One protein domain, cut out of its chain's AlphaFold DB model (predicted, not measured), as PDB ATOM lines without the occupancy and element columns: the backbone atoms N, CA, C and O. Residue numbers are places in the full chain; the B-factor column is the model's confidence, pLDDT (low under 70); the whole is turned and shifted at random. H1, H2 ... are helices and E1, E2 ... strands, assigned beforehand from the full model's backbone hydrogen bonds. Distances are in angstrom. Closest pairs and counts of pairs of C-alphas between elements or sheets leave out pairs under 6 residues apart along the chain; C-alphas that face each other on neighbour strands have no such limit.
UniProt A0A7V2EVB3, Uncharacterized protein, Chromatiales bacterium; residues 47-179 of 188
ATOM      1  N   ASP A  47       2.965  29.110 -79.475       84.31
ATOM      2  CA  ASP A  47       1.771  28.754 -80.241       84.31
ATOM      3  C   ASP A  47       0.490  29.366 -79.663       84.31
ATOM      4  O   ASP A  47      -0.532  29.455 -80.339       84.31
ATOM      5  N   CYS A  48       0.504  29.813 -78.409       83.94
ATOM      6  CA  CYS A  48      -0.609  30.536 -77.802       83.94
ATOM      7  C   CYS A  48      -0.584  32.047 -78.095       83.94
ATOM      8  O   CYS A  48      -1.548  32.734 -77.739       83.94
ATOM      9  N   SER A  49       0.495  32.574 -78.689       90.56
ATOM     10  CA  SER A  49       0.621  33.998 -79.014       90.56
ATOM     11  C   SER A  49      -0.356  34.416 -80.108       90.56
ATOM     12  O   SER A  49      -0.594  33.691 -81.075       90.56
ATOM     13  N   ILE A  50      -0.916  35.614 -79.957       94.06
ATOM     14  CA  ILE A  50      -1.797  36.239 -80.943       94.06
ATOM     15  C   ILE A  50      -1.233  37.626 -81.224       94.06
ATOM     16  O   ILE A  50      -1.533  38.575 -80.504       94.06
ATOM     17  N   VAL A  51      -0.408  37.749 -82.263       94.25
ATOM     18  CA  VAL A  51       0.248  39.015 -82.613       94.25
ATOM     19  C   VAL A  51      -0.404  39.630 -83.849       94.25
ATOM     20  O   VAL A  51      -0.435  39.001 -84.902       94.25
ATOM     21  N   VAL A  52      -0.889  40.866 -83.733       94.25
ATOM     22  CA  VAL A  52      -1.430  41.655 -84.854       94.25
ATOM     23  C   VAL A  52      -0.668  42.970 -84.926       94.25
ATOM     24  O   VAL A  52      -0.563  43.665 -83.918       94.25
ATOM     25  N   ASP A  53      -0.081  43.286 -86.083       91.06
ATOM     26  CA  ASP A  53       0.702  44.513 -86.316       91.06
ATOM     27  C   ASP A  53       1.774  44.792 -85.240       91.06
ATOM     28  O   ASP A  53       2.035  45.926 -84.842       91.06
ATOM     29  N   GLY A  54       2.406  43.727 -84.734       90.69
ATOM     30  CA  GLY A  54       3.438  43.800 -83.691       90.69
ATOM     31  C   GLY A  54       2.910  43.902 -82.254       90.69
ATOM     32  O   GLY A  54       3.710  43.889 -81.317       90.69
ATOM     33  N   ARG A  55       1.589  43.949 -82.050       93.31
ATOM     34  CA  ARG A  55       0.949  43.917 -80.729       93.31
ATOM     35  C   ARG A  55       0.557  42.494 -80.346       93.31
ATOM     36  O   ARG A  55      -0.242  41.865 -81.029       93.31
ATOM     37  N   GLU A  56       1.062  42.013 -79.214       96.69
ATOM     38  CA  GLU A  56       0.613  40.758 -78.599       96.69
ATOM     39  C   GLU A  56      -0.724  40.964 -77.865       96.69
ATOM     40  O   GLU A  56      -0.821  41.772 -76.936       96.69
ATOM     41  N   LEU A  57      -1.756  40.222 -78.271       97.12
ATOM     42  CA  LEU A  57      -3.109  40.272 -77.712       97.12
ATOM     43  C   LEU A  57      -3.306  39.274 -76.559       97.12
ATOM     44  O   LEU A  57      -4.249  39.418 -75.784       97.12
ATOM     45  N   ASN A  58      -2.418  38.294 -76.391       96.88
ATOM     46  CA  ASN A  58      -2.380  37.341 -75.283       96.88
ATOM     47  C   ASN A  58      -1.079  37.472 -74.453       96.88
ATOM     48  O   ASN A  58      -0.346  36.496 -74.280       96.88
ATOM     49  N   PRO A  59      -0.771  38.658 -73.888       95.44
ATOM     50  CA  PRO A  59       0.519  38.920 -73.233       95.44
ATOM     51  C   PRO A  59       0.745  38.079 -71.968       95.44
ATOM     52  O   PRO A  59       1.878  37.835 -71.562       95.44
ATOM     53  N   GLU A  60      -0.335  37.598 -71.351       94.06
ATOM     54  CA  GLU A  60      -0.292  36.702 -70.193       94.06
ATOM     55  C   GLU A  60      -0.196  35.217 -70.588       94.06
ATOM     56  O   GLU A  60      -0.253  34.342 -69.719       94.06
ATOM     57  N   GLY A  61      -0.084  34.917 -71.883       93.19
ATOM     58  CA  GLY A  61       0.152  33.580 -72.415       93.19
ATOM     59  C   GLY A  61      -0.938  32.570 -72.072       93.19
ATOM     60  O   GLY A  61      -0.613  31.407 -71.839       93.19
ATOM     61  N   TYR A  62      -2.208  32.979 -71.977       95.94
ATOM     62  CA  TYR A  62      -3.312  32.055 -71.712       95.94
ATOM     63  C   TYR A  62      -3.359  30.939 -72.758       95.94
ATOM     64  O   TYR A  62      -3.174  31.177 -73.948       95.94
ATOM     65  N   VAL A  63      -3.655  29.723 -72.309       94.75
ATOM     66  CA  VAL A  63      -3.861  28.579 -73.198       94.75
ATOM     67  C   VAL A  63      -5.181  28.751 -73.945       94.75
ATOM     68  O   VAL A  63      -6.238  28.781 -73.318       94.75
ATOM     69  N   ILE A  64      -5.103  28.857 -75.270       94.25
ATOM     70  CA  ILE A  64      -6.209  28.889 -76.232       94.25
ATOM     71  C   ILE A  64      -5.896  27.847 -77.318       94.25
ATOM     72  O   ILE A  64      -5.335  28.158 -78.369       94.25
ATOM     73  N   SER A  65      -6.211  26.581 -77.046       92.25
ATOM     74  CA  SER A  65      -5.868  25.449 -77.925       92.25
ATOM     75  C   SER A  65      -6.624  25.471 -79.255       92.25
ATOM     76  O   SER A  65      -6.161  24.918 -80.250       92.25
ATOM     77  N   ASN A  66      -7.779  26.134 -79.301       92.50
ATOM     78  CA  ASN A  66      -8.579  26.245 -80.510       92.50
ATOM     79  C   ASN A  66      -8.031  27.339 -81.439       92.50
ATOM     80  O   ASN A  66      -8.194  28.532 -81.185       92.50
ATOM     81  N   GLU A  67      -7.420  26.926 -82.548       91.31
ATOM     82  CA  GLU A  67      -6.898  27.832 -83.579       91.31
ATOM     83  C   GLU A  67      -7.973  28.763 -84.150       91.31
ATOM     84  O   GLU A  67      -7.696  29.933 -84.391       91.31
ATOM     85  N   ILE A  68      -9.220  28.296 -84.295       92.94
ATOM     86  CA  ILE A  68     -10.307  29.153 -84.781       92.94
ATOM     87  C   ILE A  68     -10.551  30.280 -83.776       92.94
ATOM     88  O   ILE A  68     -10.693  31.424 -84.177       92.94
ATOM     89  N   VAL A  69     -10.535  30.003 -82.469       95.69
ATOM     90  CA  VAL A  69     -10.673  31.066 -81.460       95.69
ATOM     91  C   VAL A  69      -9.523  32.070 -81.568       95.69
ATOM     92  O   VAL A  69      -9.790  33.266 -81.568       95.69
ATOM     93  N   ARG A  70      -8.269  31.615 -81.713       94.56
ATOM     94  CA  ARG A  70      -7.108  32.514 -81.874       94.56
ATOM     95  C   ARG A  70      -7.247  33.414 -83.108       94.56
ATOM     96  O   ARG A  70      -7.119  34.631 -82.990       94.56
ATOM     97  N   THR A  71      -7.592  32.830 -84.254       94.25
ATOM     98  CA  THR A  71      -7.812  33.553 -85.516       94.25
ATOM     99  C   THR A  71      -8.932  34.585 -85.395       94.25
ATOM    100  O   THR A  71      -8.778  35.721 -85.836       94.25
ATOM    101  N   GLU A  72     -10.047  34.232 -84.760       96.75
ATOM    102  CA  GLU A  72     -11.187  35.142 -84.622       96.75
ATOM    103  C   GLU A  72     -10.945  36.237 -83.565       96.75
ATOM    104  O   GLU A  72     -11.511  37.322 -83.671       96.75
ATOM    105  N   VAL A  73     -10.073  36.012 -82.570       97.50
ATOM    106  CA  VAL A  73      -9.607  37.075 -81.655       97.50
ATOM    107  C   VAL A  73      -8.774  38.110 -82.403       97.50
ATOM    108  O   VAL A  73      -9.015  39.307 -82.237       97.50
ATOM    109  N   ALA A  74      -7.822  37.664 -83.231       97.50
ATOM    110  CA  ALA A  74      -7.056  38.562 -84.092       97.50
ATOM    111  C   ALA A  74      -7.994  39.350 -85.018       97.50
ATOM    112  O   ALA A  74      -7.871  40.569 -85.127       97.50
ATOM    113  N   ALA A  75      -8.993  38.672 -85.591       97.06
ATOM    114  CA  ALA A  75      -9.978  39.303 -86.458       97.06
ATOM    115  C   ALA A  75     -10.832  40.359 -85.770       97.06
ATOM    116  O   ALA A  75     -11.040  41.437 -86.325       97.06
ATOM    117  N   LEU A  76     -11.280  40.079 -84.547       96.94
ATOM    118  CA  LEU A  76     -12.030  41.039 -83.752       96.94
ATOM    119  C   LEU A  76     -11.203  42.301 -83.470       96.94
ATOM    120  O   LEU A  76     -11.729  43.407 -83.560       96.94
ATOM    121  N   TYR A  77      -9.916  42.147 -83.144       97.88
ATOM    122  CA  TYR A  77      -9.025  43.287 -82.932       97.88
ATOM    123  C   TYR A  77      -8.842  44.110 -84.213       97.88
ATOM    124  O   TYR A  77      -9.054  45.320 -84.183       97.88
ATOM    125  N   SER A  78      -8.521  43.470 -85.343       97.44
ATOM    126  CA  SER A  78      -8.359  44.165 -86.628       97.44
ATOM    127  C   SER A  78      -9.632  44.898 -87.060       97.44
ATOM    128  O   SER A  78      -9.551  46.031 -87.529       97.44
ATOM    129  N   ALA A  79     -10.807  44.294 -86.856       96.75
ATOM    130  CA  ALA A  79     -12.091  44.928 -87.149       96.75
ATOM    131  C   ALA A  79     -12.340  46.165 -86.271       96.75
ATOM    132  O   ALA A  79     -12.807  47.185 -86.769       96.75
ATOM    133  N   LEU A  80     -11.977  46.116 -84.985       96.50
ATOM    134  CA  LEU A  80     -12.069  47.271 -84.089       96.50
ATOM    135  C   LEU A  80     -11.115  48.400 -84.482       96.50
ATOM    136  O   LEU A  80     -11.524  49.556 -84.481       96.50
ATOM    137  N   VAL A  81      -9.867  48.079 -84.834       97.00
ATOM    138  CA  VAL A  81      -8.905  49.083 -85.316       97.00
ATOM    139  C   VAL A  81      -9.431  49.761 -86.580       97.00
ATOM    140  O   VAL A  81      -9.354  50.982 -86.696       97.00
ATOM    141  N   GLN A  82     -10.011  48.987 -87.502       94.69
ATOM    142  CA  GLN A  82     -10.599  49.517 -88.730       94.69
ATOM    143  C   GLN A  82     -11.825  50.404 -88.465       94.69
ATOM    144  O   GLN A  82     -11.944  51.463 -89.075       94.69
ATOM    145  N   GLU A  83     -12.730  49.981 -87.581       92.56
ATOM    146  CA  GLU A  83     -13.957  50.720 -87.255       92.56
ATOM    147  C   GLU A  83     -13.666  52.034 -86.517       92.56
ATOM    148  O   GLU A  83     -14.333  53.043 -86.739       92.56
ATOM    149  N   LEU A  84     -12.669  52.036 -85.629       94.69
ATOM    150  CA  LEU A  84     -12.337  53.195 -84.798       94.69
ATOM    151  C   LEU A  84     -11.286  54.120 -85.425       94.69
ATOM    152  O   LEU A  84     -11.087  55.221 -84.912       94.69
ATOM    153  N   ASP A  85     -10.604  53.674 -86.486       96.19
ATOM    154  CA  ASP A  85      -9.440  54.343 -87.090       96.19
ATOM    155  C   ASP A  85      -8.322  54.643 -86.064       96.19
ATOM    156  O   ASP A  85      -7.636  55.665 -86.103       96.19
ATOM    157  N   THR A  86      -8.166  53.763 -85.069       95.62
ATOM    158  CA  THR A  86      -7.150  53.867 -84.013       95.62
ATOM    159  C   THR A  86      -6.954  52.527 -83.312       95.62
ATOM    160  O   THR A  86      -7.882  51.726 -83.233       95.62
ATOM    161  N   ASP A  87      -5.769  52.296 -82.752       95.75
ATOM    162  CA  ASP A  87      -5.444  51.182 -81.859       95.75
ATOM    163  C   ASP A  87      -5.252  51.611 -80.386       95.75
ATOM    164  O   ASP A  87      -4.881  50.787 -79.537       95.75
ATOM    165  N   ASP A  88      -5.552  52.880 -80.064       96.31
ATOM    166  CA  ASP A  88      -5.459  53.471 -78.719       96.31
ATOM    167  C   ASP A  88      -6.632  53.040 -77.821       96.31
ATOM    168  O   ASP A  88      -7.456  53.821 -77.340       96.31
ATOM    169  N   PHE A  89      -6.734  51.731 -77.623       95.62
ATOM    170  CA  PHE A  89      -7.681  51.097 -76.726       95.62
ATOM    171  C   PHE A  89      -7.058  49.863 -76.068       95.62
ATOM    172  O   PHE A  89      -6.047  49.296 -76.504       95.62
ATOM    173  N   THR A  90      -7.654  49.420 -74.964       95.38
ATOM    174  CA  THR A  90      -7.234  48.172 -74.322       95.38
ATOM    175  C   THR A  90      -7.903  47.006 -75.024       95.38
ATOM    176  O   THR A  90      -9.126  46.971 -75.100       95.38
ATOM    177  N   PHE A  91      -7.104  46.039 -75.459       96.62
ATOM    178  CA  PHE A  91      -7.550  44.744 -75.954       96.62
ATOM    179  C   PHE A  91      -6.547  43.687 -75.502       96.62
ATOM    180  O   PHE A  91      -5.370  43.774 -75.855       96.62
ATOM    181  N   GLN A  92      -6.983  42.734 -74.681       96.38
ATOM    182  CA  GLN A  92      -6.122  41.652 -74.198       96.38
ATOM    183  C   GLN A  92      -6.931  40.421 -73.789       96.38
ATOM    184  O   GLN A  92      -8.019  40.544 -73.224       96.38
ATOM    185  N   VAL A  93      -6.371  39.233 -73.985       96.81
ATOM    186  CA  VAL A  93      -6.889  37.997 -73.402       96.81
ATOM    187  C   VAL A  93      -6.709  38.030 -71.884       96.81
ATOM    188  O   VAL A  93      -5.664  38.396 -71.350       96.81
ATOM    189  N   THR A  94      -7.760  37.628 -71.180       95.38
ATOM    190  CA  THR A  94      -7.837  37.555 -69.714       95.38
ATOM    191  C   THR A  94      -8.252  36.182 -69.196       95.38
ATOM    192  O   THR A  94      -8.180  35.934 -67.996       95.38
ATOM    193  N   GLY A  95      -8.645  35.273 -70.086       94.62
ATOM    194  CA  GLY A  95      -8.990  33.901 -69.751       94.62
ATOM    195  C   GLY A  95      -9.112  33.052 -71.008       94.62
ATOM    196  O   GLY A  95      -9.604  33.515 -72.034       94.62
ATOM    197  N   GLY A  96      -8.650  31.808 -70.921       94.81
ATOM    198  CA  GLY A  96      -8.648  30.862 -72.033       94.81
ATOM    199  C   GLY A  96      -9.345  29.556 -71.676       94.81
ATOM    200  O   GLY A  96     -10.382  29.533 -71.001       94.81
ATOM    201  N   ASP A  97      -8.746  28.464 -72.122       95.81
ATOM    202  CA  ASP A  97      -9.272  27.118 -71.997       95.81
ATOM    203  C   ASP A  97      -9.371  26.662 -70.546       95.81
ATOM    204  O   ASP A  97      -8.599  27.052 -69.660       95.81
ATOM    205  N   ARG A  98     -10.336  25.778 -70.314       95.69
ATOM    206  CA  ARG A  98     -10.572  25.141 -69.025       95.69
ATOM    207  C   ARG A  98     -10.662  23.630 -69.195       95.69
ATOM    208  O   ARG A  98     -11.145  23.131 -70.210       95.69
ATOM    209  N   PHE A  99     -10.281  22.887 -68.170       94.31
ATOM    210  CA  PHE A  99     -10.483  21.443 -68.095       94.31
ATOM    211  C   PHE A  99     -11.262  21.070 -66.835       94.31
ATOM    212  O   PHE A  99     -11.316  21.830 -65.864       94.31
ATOM    213  N   ARG A 100     -11.887  19.893 -66.853       93.75
ATOM    214  CA  ARG A 100     -12.536  19.316 -65.677       93.75
ATOM    215  C   ARG A 100     -11.504  18.516 -64.890       93.75
ATOM    216  O   ARG A 100     -10.926  17.566 -65.408       93.75
ATOM    217  N   GLY A 101     -11.256  18.925 -63.652       90.06
ATOM    218  CA  GLY A 101     -10.407  18.197 -62.722       90.06
ATOM    219  C   GLY A 101     -11.043  16.871 -62.281       90.06
ATOM    220  O   GLY A 101     -12.253  16.682 -62.434       90.06
ATOM    221  N   PRO A 102     -10.259  15.959 -61.680       87.94
ATOM    222  CA  PRO A 102     -10.767  14.677 -61.174       87.94
ATOM    223  C   PRO A 102     -11.849  14.821 -60.092       87.94
ATOM    224  O   PRO A 102     -12.698  13.953 -59.930       87.94
ATOM    225  N   ASP A 103     -11.824  15.939 -59.368       89.81
ATOM    226  CA  ASP A 103     -12.798  16.348 -58.350       89.81
ATOM    227  C   ASP A 103     -14.067  16.990 -58.951       89.81
ATOM    228  O   ASP A 103     -14.928  17.478 -58.221       89.81
ATOM    229  N   GLY A 104     -14.181  17.029 -60.282       87.81
ATOM    230  CA  GLY A 104     -15.275  17.670 -61.008       87.81
ATOM    231  C   GLY A 104     -15.171  19.195 -61.090       87.81
ATOM    232  O   GLY A 104     -15.994  19.809 -61.775       87.81
ATOM    233  N   THR A 105     -14.170  19.812 -60.451       93.12
ATOM    234  CA  THR A 105     -13.965  21.266 -60.507       93.12
ATOM    235  C   THR A 105     -13.508  21.694 -61.897       93.12
ATOM    236  O   THR A 105     -12.760  20.988 -62.569       93.12
ATOM    237  N   HIS A 106     -13.943  22.864 -62.356       95.12
ATOM    238  CA  HIS A 106     -13.403  23.453 -63.579       95.12
ATOM    239  C   HIS A 106     -12.122  24.211 -63.246       95.12
ATOM    240  O   HIS A 106     -12.091  24.989 -62.292       95.12
ATOM    241  N   ARG A 107     -11.068  23.987 -64.027       95.00
ATOM    242  CA  ARG A 107      -9.735  24.550 -63.799       95.00
ATOM    243  C   ARG A 107      -9.209  25.214 -65.057       95.00
ATOM    244  O   ARG A 107      -9.493  24.745 -66.152       95.00
ATOM    245  N   SER A 108      -8.452  26.295 -64.903       95.06
ATOM    246  CA  SER A 108      -7.773  26.957 -66.018       95.06
ATOM    247  C   SER A 108      -6.690  26.046 -66.589       95.06
ATOM    248  O   SER A 108      -5.817  25.590 -65.848       95.06
ATOM    249  N   SER A 109      -6.689  25.834 -67.904       93.81
ATOM    250  CA  SER A 109      -5.628  25.093 -68.598       93.81
ATOM    251  C   SER A 109      -4.284  25.824 -68.565       93.81
ATOM    252  O   SER A 109      -3.249  25.218 -68.805       93.81
ATOM    253  N   SER A 110      -4.276  27.117 -68.223       92.75
ATOM    254  CA  SER A 110      -3.051  27.925 -68.185       92.75
ATOM    255  C   SER A 110      -2.242  27.747 -66.898       92.75
ATOM    256  O   SER A 110      -1.031  27.925 -66.893       92.75
ATOM    257  N   ASN A 111      -2.888  27.452 -65.769       91.38
ATOM    258  CA  ASN A 111      -2.192  27.405 -64.474       91.38
ATOM    259  C   ASN A 111      -2.806  26.431 -63.455       91.38
ATOM    260  O   ASN A 111      -2.389  26.409 -62.299       91.38
ATOM    261  N   GLY A 112      -3.821  25.653 -63.839       92.25
ATOM    262  CA  GLY A 112      -4.483  24.674 -62.972       92.25
ATOM    263  C   GLY A 112      -5.345  25.260 -61.846       92.25
ATOM    264  O   GLY A 112      -5.920  24.492 -61.063       92.25
ATOM    265  N   SER A 113      -5.461  26.591 -61.751       94.25
ATOM    266  CA  SER A 113      -6.290  27.255 -60.739       94.25
ATOM    267  C   SER A 113      -7.772  26.932 -60.931       94.25
ATOM    268  O   SER A 113      -8.240  26.733 -62.054       94.25
ATOM    269  N   ILE A 114      -8.514  26.856 -59.825       93.38
ATOM    270  CA  ILE A 114      -9.950  26.563 -59.841       93.38
ATOM    271  C   ILE A 114     -10.710  27.791 -60.343       93.38
ATOM    272  O   ILE A 114     -10.541  28.891 -59.821       93.38
ATOM    273  N   VAL A 115     -11.605  27.580 -61.306       90.56
ATOM    274  CA  VAL A 115     -12.508  28.602 -61.837       90.56
ATOM    275  C   VAL A 115     -13.904  28.372 -61.262       90.56
ATOM    276  O   VAL A 115     -14.701  27.584 -61.782       90.56
ATOM    277  N   ALA A 116     -14.191  29.044 -60.147       85.94
ATOM    278  CA  ALA A 116     -15.480  28.952 -59.469       85.94
ATOM    279  C   ALA A 116     -16.627  29.503 -60.339       85.94
ATOM    280  O   ALA A 116     -16.433  30.400 -61.155       85.94
ATOM    281  N   GLY A 117     -17.836  28.955 -60.173       80.94
ATOM    282  CA  GLY A 117     -19.039  29.446 -60.862       80.94
ATOM    283  C   GLY A 117     -19.094  29.175 -62.372       80.94
ATOM    284  O   GLY A 117     -20.025  29.626 -63.035       80.94
ATOM    285  N   SER A 118     -18.134  28.435 -62.935       82.44
ATOM    286  CA  SER A 118     -18.184  28.024 -64.341       82.44
ATOM    287  C   SER A 118     -19.259  26.954 -64.554       82.44
ATOM    288  O   SER A 118     -19.235  25.916 -63.894       82.44
ATOM    289  N   ASP A 119     -20.155  27.176 -65.518       88.50
ATOM    290  CA  ASP A 119     -21.218  26.239 -65.903       88.50
ATOM    291  C   ASP A 119     -20.652  24.894 -66.403       88.50
ATOM    292  O   ASP A 119     -19.592  24.852 -67.035       88.50
ATOM    293  N   SER A 120     -21.353  23.785 -66.141       87.94
ATOM    294  CA  SER A 120     -20.937  22.432 -66.560       87.94
ATOM    295  C   SER A 120     -20.877  22.255 -68.078       87.94
ATOM    296  O   SER A 120     -20.143  21.399 -68.566       87.94
ATOM    297  N   LYS A 121     -21.601  23.089 -68.828       92.06
ATOM    298  CA  LYS A 121     -21.616  23.155 -70.290       92.06
ATOM    299  C   LYS A 121     -20.819  24.344 -70.835       92.06
ATOM    300  O   LYS A 121     -21.000  24.700 -72.002       92.06
ATOM    301  N   SER A 122     -19.941  24.937 -70.024       93.81
ATOM    302  CA  SER A 122     -19.136  26.098 -70.408       93.81
ATOM    303  C   SER A 122     -18.394  25.876 -71.735       93.81
ATOM    304  O   SER A 122     -17.758  24.833 -71.911       93.81
ATOM    305  N   PRO A 123     -18.440  26.840 -72.671       95.94
ATOM    306  CA  PRO A 123     -17.734  26.734 -73.944       95.94
ATOM    307  C   PRO A 123     -16.209  26.832 -73.802       95.94
ATOM    308  O   PRO A 123     -15.512  26.451 -74.734       95.94
ATOM    309  N   HIS A 124     -15.682  27.261 -72.649       95.94
ATOM    310  CA  HIS A 124     -14.239  27.217 -72.368       95.94
ATOM    311  C   HIS A 124     -13.703  25.799 -72.163       95.94
ATOM    312  O   HIS A 124     -12.494  25.592 -72.190       95.94
ATOM    313  N   LEU A 125     -14.573  24.828 -71.869       95.31
ATOM    314  CA  LEU A 125     -14.124  23.480 -71.547       95.31
ATOM    315  C   LEU A 125     -13.542  22.794 -72.789       95.31
ATOM    316  O   LEU A 125     -14.198  22.735 -73.830       95.31
ATOM    317  N   ILE A 126     -12.348  22.211 -72.655       93.06
ATOM    318  CA  ILE A 126     -11.675  21.464 -73.730       93.06
ATOM    319  C   ILE A 126     -12.558  20.313 -74.231       93.06
ATOM    320  O   ILE A 126     -12.747  20.159 -75.433       93.06
ATOM    321  N   GLU A 127     -13.214  19.577 -73.325       90.50
ATOM    322  CA  GLU A 127     -14.164  18.501 -73.678       90.50
ATOM    323  C   GLU A 127     -15.390  18.996 -74.477       90.50
ATOM    324  O   GLU A 127     -16.160  18.205 -75.017       90.50
ATOM    325  N   ARG A 128     -15.585  20.318 -74.550       92.94
ATOM    326  CA  ARG A 128     -16.649  20.995 -75.301       92.94
ATOM    327  C   ARG A 128     -16.104  21.834 -76.456       92.94
ATOM    328  O   ARG A 128     -16.823  22.692 -76.960       92.94
ATOM    329  N   GLY A 129     -14.861  21.586 -76.861       93.00
ATOM    330  CA  GLY A 129     -14.238  22.187 -78.031       93.00
ATOM    331  C   GLY A 129     -13.468  23.479 -77.782       93.00
ATOM    332  O   GLY A 129     -13.067  24.078 -78.775       93.00
ATOM    333  N   ALA A 130     -13.274  23.916 -76.526       95.44
ATOM    334  CA  ALA A 130     -12.468  25.104 -76.192       95.44
ATOM    335  C   ALA A 130     -12.823  26.320 -77.075       95.44
ATOM    336  O   ALA A 130     -12.009  26.881 -77.795       95.44
ATOM    337  N   ARG A 131     -14.111  26.651 -77.119       96.62
ATOM    338  CA  ARG A 131     -14.719  27.508 -78.147       96.62
ATOM    339  C   ARG A 131     -14.824  28.975 -77.734       96.62
ATOM    340  O   ARG A 131     -15.494  29.740 -78.429       96.62
ATOM    341  N   ALA A 132     -14.307  29.327 -76.561       96.81
ATOM    342  CA  ALA A 132     -14.532  30.611 -75.917       96.81
ATOM    343  C   ALA A 132     -13.259  31.192 -75.319       96.81
ATOM    344  O   ALA A 132     -12.346  30.459 -74.944       96.81
ATOM    345  N   VAL A 133     -13.257  32.512 -75.187       96.75
ATOM    346  CA  VAL A 133     -12.156  33.305 -74.649       96.75
ATOM    347  C   VAL A 133     -12.731  34.504 -73.899       96.75
ATOM    348  O   VAL A 133     -13.778  35.041 -74.268       96.75
ATOM    349  N   ASP A 134     -12.057  34.896 -72.824       96.31
ATOM    350  CA  ASP A 134     -12.409  36.068 -72.029       96.31
ATOM    351  C   ASP A 134     -11.450  37.208 -72.397       96.31
ATOM    352  O   ASP A 134     -10.233  37.078 -72.247       96.31
ATOM    353  N   LEU A 135     -11.977  38.332 -72.875       96.19
ATOM    354  CA  LEU A 135     -11.211  39.479 -73.366       96.19
ATOM    355  C   LEU A 135     -11.444  40.702 -72.483       96.19
ATOM    356  O   LEU A 135     -12.569  40.984 -72.097       96.19
ATOM    357  N   ARG A 136     -10.422  41.509 -72.220       95.25
ATOM    358  CA  ARG A 136     -10.613  42.870 -71.710       95.25
ATOM    359  C   ARG A 136     -10.587  43.831 -72.884       95.25
ATOM    360  O   ARG A 136      -9.555  43.952 -73.535       95.25
ATOM    361  N   ILE A 137     -11.702  44.526 -73.090       94.06
ATOM    362  CA  ILE A 137     -11.858  45.561 -74.112       94.06
ATOM    363  C   ILE A 137     -12.274  46.857 -73.404       94.06
ATOM    364  O   ILE A 137     -13.312  46.887 -72.747       94.06
ATOM    365  N   GLN A 138     -11.449  47.905 -73.456       93.12
ATOM    366  CA  GLN A 138     -11.721  49.197 -72.796       93.12
ATOM    367  C   GLN A 138     -11.337  50.357 -73.706       93.12
ATOM    368  O   GLN A 138     -10.386  50.237 -74.466       93.12
ATOM    369  N   GLY A 139     -12.046  51.482 -73.596       92.56
ATOM    370  CA  GLY A 139     -11.904  52.604 -74.536       92.56
ATOM    371  C   GLY A 139     -12.739  52.436 -75.810       92.56
ATOM    372  O   GLY A 139     -12.722  53.307 -76.667       92.56
ATOM    373  N   VAL A 140     -13.517  51.352 -75.902       92.69
ATOM    374  CA  VAL A 140     -14.394  51.028 -77.031       92.69
ATOM    375  C   VAL A 140     -15.837  50.939 -76.538       92.69
ATOM    376  O   VAL A 140     -16.088  50.419 -75.449       92.69
ATOM    377  N   SER A 141     -16.789  51.455 -77.318       92.62
ATOM    378  CA  SER A 141     -18.216  51.333 -77.004       92.62
ATOM    379  C   SER A 141     -18.709  49.899 -77.222       92.62
ATOM    380  O   SER A 141     -18.205  49.183 -78.087       92.62
ATOM    381  N   ASP A 142     -19.734  49.476 -76.480       89.88
ATOM    382  CA  ASP A 142     -20.318  48.146 -76.691       89.88
ATOM    383  C   ASP A 142     -20.846  47.971 -78.121       89.88
ATOM    384  O   ASP A 142     -20.643  46.909 -78.702       89.88
ATOM    385  N   ALA A 143     -21.405  49.034 -78.711       91.81
ATOM    386  CA  ALA A 143     -21.880  49.044 -80.091       91.81
ATOM    387  C   ALA A 143     -20.755  48.773 -81.101       91.81
ATOM    388  O   ALA A 143     -20.918  47.915 -81.957       91.81
ATOM    389  N   ALA A 144     -19.595  49.427 -80.971       93.44
ATOM    390  CA  ALA A 144     -18.466  49.183 -81.872       93.44
ATOM    391  C   ALA A 144     -17.936  47.745 -81.749       93.44
ATOM    392  O   ALA A 144     -17.608  47.109 -82.747       93.44
ATOM    393  N   VAL A 145     -17.905  47.190 -80.531       93.38
ATOM    394  CA  VAL A 145     -17.546  45.776 -80.344       93.38
ATOM    395  C   VAL A 145     -18.606  44.848 -80.946       93.38
ATOM    396  O   VAL A 145     -18.245  43.826 -81.515       93.38
ATOM    397  N   ASP A 146     -19.896  45.164 -80.819       92.25
ATOM    398  CA  ASP A 146     -20.971  44.357 -81.408       92.25
ATOM    399  C   ASP A 146     -20.948  44.398 -82.945       92.25
ATOM    400  O   ASP A 146     -21.143  43.355 -83.566       92.25
ATOM    401  N   GLU A 147     -20.650  45.545 -83.563       93.12
ATOM    402  CA  GLU A 147     -20.424  45.658 -85.013       93.12
ATOM    403  C   GLU A 147     -19.196  44.852 -85.455       93.12
ATOM    404  O   GLU A 147     -19.291  44.019 -86.356       93.12
ATOM    405  N   ALA A 148     -18.065  44.989 -84.757       94.12
ATOM    406  CA  ALA A 148     -16.861  44.213 -85.058       94.12
ATOM    407  C   ALA A 148     -17.072  42.697 -84.875       94.12
ATOM    408  O   ALA A 148     -16.545  41.893 -85.638       94.12
ATOM    409  N   LEU A 149     -17.885  42.266 -83.906       93.19
ATOM    410  CA  LEU A 149     -18.215  40.849 -83.731       93.19
ATOM    411  C   LEU A 149     -18.958  40.263 -84.938       93.19
ATOM    412  O   LEU A 149     -18.757  39.084 -85.236       93.19
ATOM    413  N   GLN A 150     -19.770  41.053 -85.650       93.38
ATOM    414  CA  GLN A 150     -20.507  40.594 -86.836       93.38
ATOM    415  C   GLN A 150     -19.587  40.209 -88.001       93.38
ATOM    416  O   GLN A 150     -20.001  39.448 -88.876       93.38
ATOM    417  N   THR A 151     -18.341  40.690 -88.011       93.12
ATOM    418  CA  THR A 151     -17.345  40.334 -89.032       93.12
ATOM    419  C   THR A 151     -16.536  39.088 -88.666       93.12
ATOM    420  O   THR A 151     -15.695  38.655 -89.451       93.12
ATOM    421  N   THR A 152     -16.779  38.505 -87.490       94.50
ATOM    422  CA  THR A 152     -16.096  37.305 -86.988       94.50
ATOM    423  C   THR A 152     -17.030  36.098 -86.975       94.50
ATOM    424  O   THR A 152     -18.238  36.192 -87.191       94.50
ATOM    425  N   ARG A 153     -16.480  34.925 -86.672       95.19
ATOM    426  CA  ARG A 153     -17.251  33.706 -86.406       95.19
ATOM    427  C   ARG A 153     -17.708  33.597 -84.955       95.19
ATOM    428  O   ARG A 153     -18.384  32.620 -84.625       95.19
ATOM    429  N   PHE A 154     -17.357  34.534 -84.073       95.75
ATOM    430  CA  PHE A 154     -17.978  34.583 -82.752       95.75
ATOM    431  C   PHE A 154     -19.464  34.894 -82.895       95.75
ATOM    432  O   PHE A 154     -19.871  35.685 -83.736       95.75
ATOM    433  N   LEU A 155     -20.299  34.258 -82.074       90.81
ATOM    434  CA  LEU A 155     -21.725  34.564 -82.071       90.81
ATOM    435  C   LEU A 155     -21.984  35.732 -81.119       90.81
ATOM    436  O   LEU A 155     -21.770  35.548 -79.918       90.81
ATOM    437  N   PRO A 156     -22.551  36.864 -81.578       85.06
ATOM    438  CA  PRO A 156     -22.945  37.954 -80.683       85.06
ATOM    439  C   PRO A 156     -23.894  37.488 -79.570       85.06
ATOM    440  O   PRO A 156     -23.779  37.907 -78.423       85.06
ATOM    441  N   ALA A 157     -24.769  36.520 -79.868       83.62
ATOM    442  CA  ALA A 157     -25.665  35.899 -78.887       83.62
ATOM    443  C   ALA A 157     -24.938  35.129 -77.763       83.62
ATOM    444  O   ALA A 157     -25.531  34.852 -76.721       83.62
ATOM    445  N   ASN A 158     -23.666  34.774 -77.966       85.25
ATOM    446  CA  ASN A 158     -22.819  34.148 -76.954       85.25
ATOM    447  C   ASN A 158     -21.933  35.161 -76.214       85.25
ATOM    448  O   ASN A 158     -21.232  34.759 -75.286       85.25
ATOM    449  N   THR A 159     -21.969  36.443 -76.581       84.62
ATOM    450  CA  THR A 159     -21.171  37.484 -75.935       84.62
ATOM    451  C   THR A 159     -21.771  37.868 -74.582       84.62
ATOM    452  O   THR A 159     -22.974  38.097 -74.458       84.62
ATOM    453  N   ARG A 160     -20.943  37.943 -73.533       85.44
ATOM    454  CA  ARG A 160     -21.367  38.370 -72.186       85.44
ATOM    455  C   ARG A 160     -20.381  39.381 -71.617       85.44
ATOM    456  O   ARG A 160     -19.193  39.100 -71.547       85.44
ATOM    457  N   ARG A 161     -20.880  40.529 -71.156       80.25
ATOM    458  CA  ARG A 161     -20.065  41.676 -70.691       80.25
ATOM    459  C   ARG A 161     -20.204  41.969 -69.187       80.25
ATOM    460  O   ARG A 161     -19.743  42.989 -68.692       80.25
ATOM    461  N   GLY A 162     -20.889  41.092 -68.452       62.25
ATOM    462  CA  GLY A 162     -21.393  41.356 -67.095       62.25
ATOM    463  C   GLY A 162     -20.484  40.942 -65.936       62.25
ATOM    464  O   GLY A 162     -20.987  40.760 -64.829       62.25
ATOM    465  N   TYR A 163     -19.186  40.734 -66.158       60.44
ATOM    466  CA  TYR A 163     -18.283  40.286 -65.097       60.44
ATOM    467  C   TYR A 163     -17.686  41.476 -64.330       60.44
ATOM    468  O   TYR A 163     -17.369  42.514 -64.909       60.44
ATOM    469  N   GLY A 164     -17.567  41.354 -63.001       56.91
ATOM    470  CA  GLY A 164     -17.181  42.457 -62.102       56.91
ATOM    471  C   GLY A 164     -15.767  43.021 -62.320       56.91
ATOM    472  O   GLY A 164     -15.463  44.117 -61.861       56.91
ATOM    473  N   ASP A 165     -14.924  42.300 -63.053       64.88
ATOM    474  CA  ASP A 165     -13.580  42.678 -63.506       64.88
ATOM    475  C   ASP A 165     -13.556  43.259 -64.939       64.88
ATOM    476  O   ASP A 165     -12.481  43.565 -65.464       64.88
ATOM    477  N   ARG A 166     -14.740  43.447 -65.548       69.25
ATOM    478  CA  ARG A 166     -14.977  44.002 -66.890       69.25
ATOM    479  C   ARG A 166     -14.303  43.219 -68.022       69.25
ATOM    480  O   ARG A 166     -13.759  43.831 -68.943       69.25
ATOM    481  N   HIS A 167     -14.334  41.888 -67.965       86.12
ATOM    482  CA  HIS A 167     -14.061  41.083 -69.155       86.12
ATOM    483  C   HIS A 167     -15.333  40.832 -69.982       86.12
ATOM    484  O   HIS A 167     -16.446  40.704 -69.463       86.12
ATOM    485  N   THR A 168     -15.131  40.755 -71.291       91.75
ATOM    486  CA  THR A 168     -16.071  40.368 -72.332       91.75
ATOM    487  C   THR A 168     -15.791  38.919 -72.701       91.75
ATOM    488  O   THR A 168     -14.766  38.596 -73.296       91.75
ATOM    489  N   HIS A 169     -16.710  38.038 -72.345       94.62
ATOM    490  CA  HIS A 169     -16.721  36.658 -72.803       94.62
ATOM    491  C   HIS A 169     -17.241  36.606 -74.240       94.62
ATOM    492  O   HIS A 169     -18.321  37.139 -74.496       94.62
ATOM    493  N   VAL A 170     -16.527  35.937 -75.147       96.00
ATOM    494  CA  VAL A 170     -16.978  35.649 -76.521       96.00
ATOM    495  C   VAL A 170     -16.816  34.163 -76.826       96.00
ATOM    496  O   VAL A 170     -15.926  33.499 -76.289       96.00
ATOM    497  N   ALA A 171     -17.681  33.614 -77.682       97.06
ATOM    498  CA  ALA A 171     -17.608  32.206 -78.058       97.06
ATOM    499  C   ALA A 171     -18.132  31.930 -79.470       97.06
ATOM    500  O   ALA A 171     -19.100  32.542 -79.927       97.06
ATOM    501  N   LEU A 172     -17.525  30.947 -80.135       96.44
ATOM    502  CA  LEU A 172     -17.947  30.436 -81.446       96.44
ATOM    503  C   LEU A 172     -19.350  29.779 -81.363       96.44
ATOM    504  O   LEU A 172     -19.944  29.706 -80.277       96.44
ATOM    505  N   PRO A 173     -19.912  29.232 -82.454       96.00
ATOM    506  CA  PRO A 173     -21.076  28.345 -82.405       96.00
ATOM    507  C   PRO A 173     -20.771  26.977 -81.791       96.00
ATOM    508  O   PRO A 173     -19.659  26.454 -81.887       96.00
ATOM    509  N   ASN A 174     -21.776  26.370 -81.152       94.69
ATOM    510  CA  ASN A 174     -21.664  25.031 -80.570       94.69
ATOM    511  C   ASN A 174     -21.859  23.940 -81.636       94.69
ATOM    512  O   ASN A 174     -22.811  23.166 -81.576       94.69
ATOM    513  N   GLU A 175     -20.958  23.907 -82.615       93.31
ATOM    514  CA  GLU A 175     -20.937  22.925 -83.699       93.31
ATOM    515  C   GLU A 175     -19.550  22.284 -83.781       93.31
ATOM    516  O   GLU A 175     -18.547  22.970 -83.601       93.31
ATOM    517  N   ILE A 176     -19.485  20.988 -84.102       89.88
ATOM    518  CA  ILE A 176     -18.238  20.197 -84.111       89.88
ATOM    519  C   ILE A 176     -17.152  20.833 -84.990       89.88
ATOM    520  O   ILE A 176     -15.982  20.810 -84.628       89.88
ATOM    521  N   LYS A 177     -17.530  21.474 -86.103       91.44
ATOM    522  CA  LYS A 177     -16.595  22.179 -86.997       91.44
ATOM    523  C   LYS A 177     -15.829  23.337 -86.329       91.44
ATOM    524  O   LYS A 177     -14.836  23.790 -86.880       91.44
ATOM    525  N   TYR A 178     -16.301  23.819 -85.176       92.56
ATOM    526  CA  TYR A 178     -15.666  24.865 -84.369       92.56
ATOM    527  C   TYR A 178     -14.975  24.329 -83.115       92.56
ATOM    528  O   TYR A 178     -14.531  25.118 -82.284       92.56
ATOM    529  N   TYR A 179     -14.936  23.012 -82.919       91.81
ATOM    530  CA  TYR A 179     -14.240  22.428 -81.780       91.81
ATOM    531  C   TYR A 179     -12.744  22.397 -82.084       91.81
ATOM    532  O   TYR A 179     -12.352  22.154 -83.226       91.81
TER     533      TYR A 179
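What this domain is: This is residues 47 to 179 of the 188 residues of an uncharacterized protein of Chromatiales bacterium (UniProt A0A7V2EVB3). With little regular structure, long helix H1 covers one face of the small sheet E1-E4-E5, H2 packs on H1, and hairpin E2-E3 lies toward one end of the long axis. The 133 printed residues, 50 in named elements, run H1, E1, E2, E3, E4, H2, E5: mixed class, antiparallel sheets. The whole is compact, radius of gyration of the C-alphas 14.2 A, spanning 48 by 29 by 27 A.

Where its parts are: H1, residues 67 to 84, begins at C-alpha (-6.898, 27.832, -83.579) and measures 26.0 A. E1 is 90 to 95, E2 98 to 100, E3 106 to 108, E4 132 to 138, H2 142 to 150, and E5 168 to 171, ending at C-alpha (-17.608, 32.206, -78.058).

How they stand to each other: H1 is on one face of the sheet E1, E4, E5, two layers, with a height over the sheet of 9.6 A, and it lies over E4. Within hydrogen-bond range are N 92 and O 136 of the antiparallel neighbours E1 and E4, 3.1 A, N 135 and O 168 of the antiparallel neighbours E4 and E5, 2.8 A, and N 99 and O 107 of the hairpin E2 and E3, 2.9 A. H1 touches H2 with residues 76 to 84 alone, C-alphas 79 and 148 closest at 5.3 A. In both helices every O i to N i+4 pair is within range.

The domain as a whole: Links E3 to E4 and H2 to E5 are long; there is no cut. Residues 162 to 166 are under 70 pLDDT.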